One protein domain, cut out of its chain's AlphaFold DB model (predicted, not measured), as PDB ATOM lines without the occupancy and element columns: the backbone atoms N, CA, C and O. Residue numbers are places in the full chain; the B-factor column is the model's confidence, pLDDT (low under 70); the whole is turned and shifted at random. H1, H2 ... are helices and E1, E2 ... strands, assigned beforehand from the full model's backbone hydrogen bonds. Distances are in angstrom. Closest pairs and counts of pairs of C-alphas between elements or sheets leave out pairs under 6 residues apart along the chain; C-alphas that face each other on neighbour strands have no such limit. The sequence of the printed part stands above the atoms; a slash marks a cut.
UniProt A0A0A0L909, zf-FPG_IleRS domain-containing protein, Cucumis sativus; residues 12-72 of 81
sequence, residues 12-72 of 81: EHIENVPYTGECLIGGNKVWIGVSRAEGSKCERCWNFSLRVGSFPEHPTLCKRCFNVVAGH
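What this domain is: This is residues 12 to 72 of the 81 residues of the protein "zf-FPG_IleRS domain-containing protein" of Cucumis sativus (UniProt A0A0A0L909). Little of this model is regular structure: a two-stranded hairpin, E1 and E2, forms one end and sticks out at its tip, residues 24 to 29, while the other end is a small lobe of loops with helix H1. The 61 printed residues hold E1, E2 and H1 in that order, a mixed class with only 22 residues in named elements. The sheet, E1 - E2, is antiparallel. The whole is extended, radius of gyration of the C-alphas 16.6 A, spanning 48 by 25 by 17 A.

Where its parts are: E1, residues 19 to 25, runs 19.2 A from C-alpha 19 at (-40.198, -20.477, -9.400). E2, residues 28 to 34, runs 19.7 A. H1, residues 63 to 70, runs 10.2 A to C-alpha 70 at (-37.739, -58.244, -5.045).

How they stand to each other: E1 and E2 form a hairpin at 157 degrees, with N 21 and O 32 within hydrogen-bond range at 2.8 A. E1 and H1 are apart. In H1 every O i to N i+4 pair is within hydrogen-bond range. Residues 40 to 41 pair antiparallel with residues 48 to 49.

The domain as a whole: The C-alphas of Gly 27 and Glu 57, the two farthest apart, are 49.8 A apart. The printed part has no cut. The link E2 to H1 is long, 28 residues. Residues 12 to 15 and 72 have pLDDT under 70.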
ATOM      1  N   GLU A  12     -25.489 -22.435  -6.601       57.78
ATOM      2  CA  GLU A  12     -25.646 -23.238  -7.822       57.78
ATOM      3  C   GLU A  12     -27.027 -23.919  -7.940       57.78
ATOM      4  O   GLU A  12     -27.534 -24.129  -9.044       57.78
ATOM      5  N   HIS A  13     -27.688 -24.209  -6.811       60.81
ATOM      6  CA  HIS A  13     -29.030 -24.798  -6.792       60.81
ATOM      7  C   HIS A  13     -30.147 -23.764  -6.996       60.81
ATOM      8  O   HIS A  13     -31.279 -24.152  -7.273       60.81
ATOM      9  N   ILE A  14     -29.863 -22.462  -6.879       64.44
ATOM     10  CA  ILE A  14     -30.867 -21.391  -7.002       64.44
ATOM     11  C   ILE A  14     -31.078 -20.999  -8.463       64.44
ATOM     12  O   ILE A  14     -32.211 -20.782  -8.888       64.44
ATOM     13  N   GLU A  15     -29.991 -20.911  -9.233       68.25
ATOM     14  CA  GLU A  15     -29.998 -20.327 -10.582       68.25
ATOM     15  C   GLU A  15     -30.887 -21.100 -11.568       68.25
ATOM     16  O   GLU A  15     -31.421 -20.524 -12.512       68.25
ATOM     17  N   ASN A  16     -31.111 -22.392 -11.310       75.56
ATOM     18  CA  ASN A  16     -31.881 -23.285 -12.177       75.56
ATOM     19  C   ASN A  16     -33.328 -23.529 -11.706       75.56
ATOM     20  O   ASN A  16     -34.025 -24.382 -12.264       75.56
ATOM     21  N   VAL A  17     -33.808 -22.811 -10.683       87.62
ATOM     22  CA  VAL A  17     -35.166 -22.988 -10.144       87.62
ATOM     23  C   VAL A  17     -36.103 -21.919 -10.724       87.62
ATOM     24  O   VAL A  17     -35.998 -20.750 -10.359       87.62
ATOM     25  N   PRO A  18     -37.061 -22.289 -11.600       90.94
ATOM     26  CA  PRO A  18     -37.876 -21.323 -12.341       90.94
ATOM     27  C   PRO A  18     -38.878 -20.556 -11.472       90.94
ATOM     28  O   PRO A  18     -39.334 -19.483 -11.865       90.94
ATOM     29  N   TYR A  19     -39.244 -21.099 -10.309       92.38
ATOM     30  CA  TYR A  19     -40.198 -20.477  -9.400       92.38
ATOM     31  C   TYR A  19     -39.620 -20.434  -7.995       92.38
ATOM     32  O   TYR A  19     -39.294 -21.471  -7.420       92.38
ATOM     33  N   THR A  20     -39.525 -19.236  -7.435       93.06
ATOM     34  CA  THR A  20     -38.941 -19.015  -6.115       93.06
ATOM     35  C   THR A  20     -39.835 -18.099  -5.290       93.06
ATOM     36  O   THR A  20     -40.631 -17.321  -5.821       93.06
ATOM     37  N   GLY A  21     -39.739 -18.222  -3.973       91.94
ATOM     38  CA  GLY A  21     -40.470 -17.403  -3.022       91.94
ATOM     39  C   GLY A  21     -39.803 -17.426  -1.657       91.94
ATOM     40  O   GLY A  21     -38.962 -18.272  -1.361       91.94
ATOM     41  N   GLU A  22     -40.194 -16.483  -0.816       93.44
ATOM     42  CA  GLU A  22     -39.685 -16.354   0.542       93.44
ATOM     43  C   GLU A  22     -40.841 -16.068   1.492       93.44
ATOM     44  O   GLU A  22     -41.763 -15.322   1.159       93.44
ATOM     45  N   CYS A  23     -40.801 -16.661   2.680       92.75
ATOM     46  CA  CYS A  23     -41.772 -16.394   3.730       92.75
ATOM     47  C   CYS A  23     -41.124 -16.382   5.117       92.75
ATOM     48  O   CYS A  23     -40.013 -16.876   5.319       92.75
ATOM     49  N   LEU A  24     -41.834 -15.804   6.090       95.38
ATOM     50  CA  LEU A  24     -41.453 -15.851   7.498       95.38
ATOM     51  C   LEU A  24     -42.275 -16.922   8.215       95.38
ATOM     52  O   LEU A  24     -43.503 -16.845   8.249       95.38
ATOM     53  N   ILE A  25     -41.601 -17.892   8.831       93.00
ATOM     54  CA  ILE A  25     -42.220 -18.934   9.656       93.00
ATOM     55  C   ILE A  25     -41.649 -18.830  11.070       93.00
ATOM     56  O   ILE A  25     -40.467 -19.079  11.302       93.00
ATOM     57  N   GLY A  26     -42.483 -18.413  12.027       93.12
ATOM     58  CA  GLY A  26     -42.065 -18.251  13.426       93.12
ATOM     59  C   GLY A  26     -40.917 -17.250  13.617       93.12
ATOM     60  O   GLY A  26     -40.067 -17.459  14.473       93.12
ATOM     61  N   GLY A  27     -40.853 -16.208  12.781       93.25
ATOM     62  CA  GLY A  27     -39.767 -15.219  12.783       93.25
ATOM     63  C   GLY A  27     -38.520 -15.624  11.990       93.25
ATOM     64  O   GLY A  27     -37.633 -14.796  11.806       93.25
ATOM     65  N   ASN A  28     -38.461 -16.852  11.468       91.75
ATOM     66  CA  ASN A  28     -37.359 -17.322  10.630       91.75
ATOM     67  C   ASN A  28     -37.681 -17.130   9.150       91.75
ATOM     68  O   ASN A  28     -38.788 -17.430   8.706       91.75
ATOM     69  N   LYS A  29     -36.693 -16.676   8.381       91.69
ATOM     70  CA  LYS A  29     -36.777 -16.556   6.926       91.69
ATOM     71  C   LYS A  29     -36.604 -17.925   6.274       91.69
ATOM     72  O   LYS A  29     -35.596 -18.592   6.490       91.69
ATOM     73  N   VAL A  30     -37.591 -18.328   5.481       92.06
ATOM     74  CA  VAL A  30     -37.623 -19.590   4.739       92.06
ATOM     75  C   VAL A  30     -37.704 -19.271   3.257       92.06
ATOM     76  O   VAL A  30     -38.596 -18.547   2.817       92.06
ATOM     77  N   TRP A  31     -36.779 -19.829   2.488       91.44
ATOM     78  CA  TRP A  31     -36.805 -19.763   1.035       91.44
ATOM     79  C   TRP A  31     -37.431 -21.038   0.471       91.44
ATOM     80  O   TRP A  31     -37.198 -22.137   0.978       91.44
ATOM     81  N   ILE A  32     -38.246 -20.886  -0.566       91.94
ATOM     82  CA  ILE A  32     -38.971 -21.966  -1.225       91.94
ATOM     83  C   ILE A  32     -38.667 -21.893  -2.716       91.94
ATOM     84  O   ILE A  32     -38.828 -20.846  -3.341       91.94
ATOM     85  N   GLY A  33     -38.278 -23.029  -3.285       91.75
ATOM     86  CA  GLY A  33     -38.053 -23.198  -4.711       91.75
ATOM     87  C   GLY A  33     -38.917 -24.319  -5.272       91.75
ATOM     88  O   GLY A  33     -39.104 -25.347  -4.620       91.75
ATOM     89  N   VAL A  34     -39.438 -24.135  -6.484       93.06
ATOM     90  CA  VAL A  34     -40.166 -25.171  -7.221       93.06
ATOM     91  C   VAL A  34     -39.541 -25.345  -8.599       93.06
ATOM     92  O   VAL A  34     -39.530 -24.434  -9.426       93.06
ATOM     93  N   SER A  35     -39.053 -26.551  -8.854       92.00
ATOM     94  CA  SER A  35     -38.526 -26.994 -10.140       92.00
ATOM     95  C   SER A  35     -39.061 -28.387 -10.471       92.00
ATOM     96  O   SER A  35     -39.722 -29.049  -9.662       92.00
ATOM     97  N   ARG A  36     -38.817 -28.842 -11.702       91.94
ATOM     98  CA  ARG A  36     -39.132 -30.215 -12.086       91.94
ATOM     99  C   ARG A  36     -38.077 -31.143 -11.483       91.94
ATOM    100  O   ARG A  36     -36.896 -30.964 -11.746       91.94
ATOM    101  N   ALA A  37     -38.518 -32.140 -10.719       92.06
ATOM    102  CA  ALA A  37     -37.624 -33.158 -10.178       92.06
ATOM    103  C   ALA A  37     -36.943 -33.964 -11.298       92.06
ATOM    104  O   ALA A  37     -37.553 -34.234 -12.339       92.06
ATOM    105  N   GLU A  38     -35.698 -34.372 -11.062       91.94
ATOM    106  CA  GLU A  38     -34.912 -35.147 -12.020       91.94
ATOM    107  C   GLU A  38     -35.353 -36.613 -12.130       91.94
ATOM    108  O   GLU A  38     -35.957 -37.201 -11.228       91.94
ATOM    109  N   GLY A  39     -34.989 -37.244 -13.246       95.00
ATOM    110  CA  GLY A  39     -35.300 -38.643 -13.520       95.00
ATOM    111  C   GLY A  39     -36.776 -38.871 -13.847       95.00
ATOM    112  O   GLY A  39     -37.437 -38.030 -14.457       95.00
ATOM    113  N   SER A  40     -37.291 -40.034 -13.449       97.50
ATOM    114  CA  SER A  40     -38.640 -40.485 -13.815       97.50
ATOM    115  C   SER A  40     -39.481 -40.825 -12.591       97.50
ATOM    116  O   SER A  40     -38.965 -41.232 -11.547       97.50
ATOM    117  N   LYS A  41     -40.804 -40.677 -12.725       97.25
ATOM    118  CA  LYS A  41     -41.775 -41.019 -11.681       97.25
ATOM    119  C   LYS A  41     -41.815 -42.535 -11.476       97.25
ATOM    120  O   LYS A  41     -42.120 -43.271 -12.407       97.25
ATOM    121  N   CYS A  42     -41.598 -42.991 -10.249       97.88
ATOM    122  CA  CYS A  42     -41.828 -44.384  -9.874       97.88
ATOM    123  C   CYS A  42     -43.330 -44.688  -9.779       97.88
ATOM    124  O   CYS A  42     -44.063 -43.971  -9.097       97.88
ATOM    125  N   GLU A  43     -43.791 -45.787 -10.376       97.44
ATOM    126  CA  GLU A  43     -45.222 -46.139 -10.383       97.44
ATOM    127  C   GLU A  43     -45.770 -46.580  -9.022       97.44
ATOM    128  O   GLU A  43     -46.944 -46.363  -8.738       97.44
ATOM    129  N   ARG A  44     -44.918 -47.118  -8.139       96.12
ATOM    130  CA  ARG A  44     -45.340 -47.607  -6.818       96.12
ATOM    131  C   ARG A  44     -45.407 -46.524  -5.743       96.12
ATOM    132  O   ARG A  44     -46.305 -46.549  -4.914       96.12
ATOM    133  N   CYS A  45     -44.431 -45.613  -5.699       96.00
ATOM    134  CA  CYS A  45     -44.345 -44.602  -4.632       96.00
ATOM    135  C   CYS A  45     -44.509 -43.161  -5.113       96.00
ATOM    136  O   CYS A  45     -44.450 -42.251  -4.290       96.00
ATOM    137  N   TRP A  46     -44.638 -42.951  -6.425       96.06
ATOM    138  CA  TRP A  46     -44.854 -41.652  -7.073       96.06
ATOM    139  C   TRP A  46     -43.789 -40.578  -6.790       96.06
ATOM    140  O   TRP A  46     -44.003 -39.401  -7.089       96.06
ATOM    141  N   ASN A  47     -42.631 -40.977  -6.262       96.31
ATOM    142  CA  ASN A  47     -41.444 -40.132  -6.168       96.31
ATOM    143  C   ASN A  47     -40.637 -40.219  -7.464       96.31
ATOM    144  O   ASN A  47     -40.687 -41.236  -8.166       96.31
ATOM    145  N   PHE A  48     -39.901 -39.157  -7.769       96.19
ATOM    146  CA  PHE A  48     -39.011 -39.114  -8.920       96.19
ATOM    147  C   PHE A  48     -37.644 -39.671  -8.527       96.19
ATOM    148  O   PHE A  48     -37.177 -39.501  -7.403       96.19
ATOM    149  N   SER A  49     -37.018 -40.424  -9.424       96.56
ATOM    150  CA  SER A  49     -35.693 -40.972  -9.166       96.56
ATOM    151  C   SER A  49     -34.951 -41.230 -10.464       96.56
ATOM    152  O   SER A  49     -35.496 -41.822 -11.396       96.56
ATOM    153  N   LEU A  50     -33.661 -40.896 -10.467       97.25
ATOM    154  CA  LEU A  50     -32.710 -41.276 -11.515       97.25
ATOM    155  C   LEU A  50     -32.529 -42.802 -11.643       97.25
ATOM    156  O   LEU A  50     -31.935 -43.275 -12.602       97.25
ATOM    157  N   ARG A  51     -33.011 -43.583 -10.664       97.75
ATOM    158  CA  ARG A  51     -32.879 -45.051 -10.628       97.75
ATOM    159  C   ARG A  51     -34.092 -45.797 -11.186       97.75
ATOM    160  O   ARG A  51     -34.090 -47.024 -11.166       97.75
ATOM    161  N   VAL A  52     -35.141 -45.096 -11.624       98.06
ATOM    162  CA  VAL A  52     -36.224 -45.726 -12.400       98.06
ATOM    163  C   VAL A  52     -35.654 -46.165 -13.753       98.06
ATOM    164  O   VAL A  52     -34.887 -45.424 -14.360       98.06
ATOM    165  N   GLY A  53     -35.989 -47.374 -14.204       97.62
ATOM    166  CA  GLY A  53     -35.436 -47.993 -15.417       97.62
ATOM    167  C   GLY A  53     -34.176 -48.831 -15.189       97.62
ATOM    168  O   GLY A  53     -33.743 -49.526 -16.100       97.62
ATOM    169  N   SER A  54     -33.589 -48.816 -13.986       97.69
ATOM    170  CA  SER A  54     -32.350 -49.557 -13.698       97.69
ATOM    171  C   SER A  54     -32.535 -51.066 -13.469       97.69
ATOM    172  O   SER A  54     -31.536 -51.772 -13.377       97.69
ATOM    173  N   PHE A  55     -33.772 -51.554 -13.331       96.38
ATOM    174  CA  PHE A  55     -34.084 -52.943 -12.969       96.38
ATOM    175  C   PHE A  55     -34.989 -53.564 -14.043       96.38
ATOM    176  O   PHE A  55     -36.166 -53.204 -14.088       96.38
ATOM    177  N   PRO A  56     -34.475 -54.440 -14.925       95.69
ATOM    178  CA  PRO A  56     -35.236 -54.977 -16.058       95.69
ATOM    179  C   PRO A  56     -36.528 -55.708 -15.674       95.69
ATOM    180  O   PRO A  56     -37.509 -55.633 -16.407       95.69
ATOM    181  N   GLU A  57     -36.557 -56.373 -14.520       94.31
ATOM    182  CA  GLU A  57     -37.721 -57.113 -14.015       94.31
ATOM    183  C   GLU A  57     -38.845 -56.167 -13.567       94.31
ATOM    184  O   GLU A  57     -40.026 -56.508 -13.601       94.31
ATOM    185  N   HIS A  58     -38.478 -54.949 -13.163       96.25
ATOM    186  CA  HIS A  58     -39.390 -53.922 -12.672       96.25
ATOM    187  C   HIS A  58     -38.956 -52.524 -13.159       96.25
ATOM    188  O   HIS A  58     -38.547 -51.677 -12.350       96.25
ATOM    189  N   PRO A  59     -39.055 -52.238 -14.473       97.62
ATOM    190  CA  PRO A  59     -38.422 -51.071 -15.092       97.62
ATOM    191  C   PRO A  59     -39.044 -49.740 -14.655       97.62
ATOM    192  O   PRO A  59     -38.419 -48.690 -14.774       97.62
ATOM    193  N   THR A  60     -40.252 -49.753 -14.095       97.69
ATOM    194  CA  THR A  60     -40.951 -48.548 -13.626       97.69
ATOM    195  C   THR A  60     -40.740 -48.262 -12.133       97.69
ATOM    196  O   THR A  60     -41.279 -47.290 -11.583       97.69
ATOM    197  N   LEU A  61     -39.934 -49.080 -11.442       97.81
ATOM    198  CA  LEU A  61     -39.666 -48.941 -10.012       97.81
ATOM    199  C   LEU A  61     -38.341 -48.232  -9.726       97.81
ATOM    200  O   LEU A  61     -37.324 -48.452 -10.377       97.81
ATOM    201  N   CYS A  62     -38.338 -47.394  -8.687       97.44
ATOM    202  CA  CYS A  62     -37.102 -46.872  -8.111       97.44
ATOM    203  C   CYS A  62     -36.442 -47.919  -7.200       97.44
ATOM    204  O   CYS A  62     -37.109 -48.832  -6.707       97.44
ATOM    205  N   LYS A  63     -35.155 -47.729  -6.875       96.81
ATOM    206  CA  LYS A  63     -34.368 -48.642  -6.017       96.81
ATOM    207  C   LYS A  63     -35.075 -49.019  -4.705       96.81
ATOM    208  O   LYS A  63     -35.076 -50.183  -4.322       96.81
ATOM    209  N   ARG A  64     -35.710 -48.053  -4.025       95.81
ATOM    210  CA  ARG A  64     -36.438 -48.307  -2.766       95.81
ATOM    211  C   ARG A  64     -37.599 -49.277  -2.971       95.81
ATOM    212  O   ARG A  64     -37.807 -50.168  -2.159       95.81
ATOM    213  N   CYS A  65     -38.374 -49.075  -4.032       96.62
ATOM    214  CA  CYS A  65     -39.522 -49.917  -4.344       96.62
ATOM    215  C   CYS A  65     -39.093 -51.290  -4.853       96.62
ATOM    216  O   CYS A  65     -39.677 -52.275  -4.416       96.62
ATOM    217  N   PHE A  66     -38.059 -51.350  -5.694       96.75
ATOM    218  CA  PHE A  66     -37.473 -52.604  -6.154       96.75
ATOM    219  C   PHE A  66     -37.044 -53.484  -4.977       96.75
ATOM    220  O   PHE A  66     -37.499 -54.612  -4.888       96.75
ATOM    221  N   ASN A  67     -36.278 -52.951  -4.016       94.69
ATOM    222  CA  ASN A  67     -35.824 -53.725  -2.851       94.69
ATOM    223  C   ASN A  67     -36.976 -54.315  -2.025       94.69
ATOM    224  O   ASN A  67     -36.830 -55.384  -1.443       94.69
ATOM    225  N   VAL A  68     -38.112 -53.617  -1.959       94.69
ATOM    226  CA  VAL A  68     -39.297 -54.132  -1.266       94.69
ATOM    227  C   VAL A  68     -39.961 -55.233  -2.085       94.69
ATOM    228  O   VAL A  68     -40.329 -56.244  -1.513       94.69
ATOM    229  N   VAL A  69     -40.116 -55.063  -3.397       92.31
ATOM    230  CA  VAL A  69     -40.800 -56.051  -4.248       92.31
ATOM    231  C   VAL A  69     -39.938 -57.299  -4.450       92.31
ATOM    232  O   VAL A  69     -40.400 -58.397  -4.182       92.31
ATOM    233  N   ALA A  70     -38.667 -57.137  -4.815       86.50
ATOM    234  CA  ALA A  70     -37.739 -58.244  -5.045       86.50
ATOM    235  C   ALA A  70     -37.386 -59.022  -3.764       86.50
ATOM    236  O   ALA A  70     -37.017 -60.189  -3.829       86.50
ATOM    237  N   GLY A  71     -37.494 -58.384  -2.592       74.94
ATOM    238  CA  GLY A  71     -37.277 -59.030  -1.295       74.94
ATOM    239  C   GLY A  71     -38.437 -59.913  -0.824       74.94
ATOM    240  O   GLY A  71     -38.266 -60.653   0.141       74.94
ATOM    241  N   HIS A  72     -39.597 -59.852  -1.487       64.12
ATOM    242  CA  HIS A  72     -40.700 -60.781  -1.268       64.12
ATOM    243  C   HIS A  72     -40.746 -61.741  -2.460       64.12
ATOM    244  O   HIS A  72     -41.346 -61.395  -3.479       64.12
TER     245      HIS A  72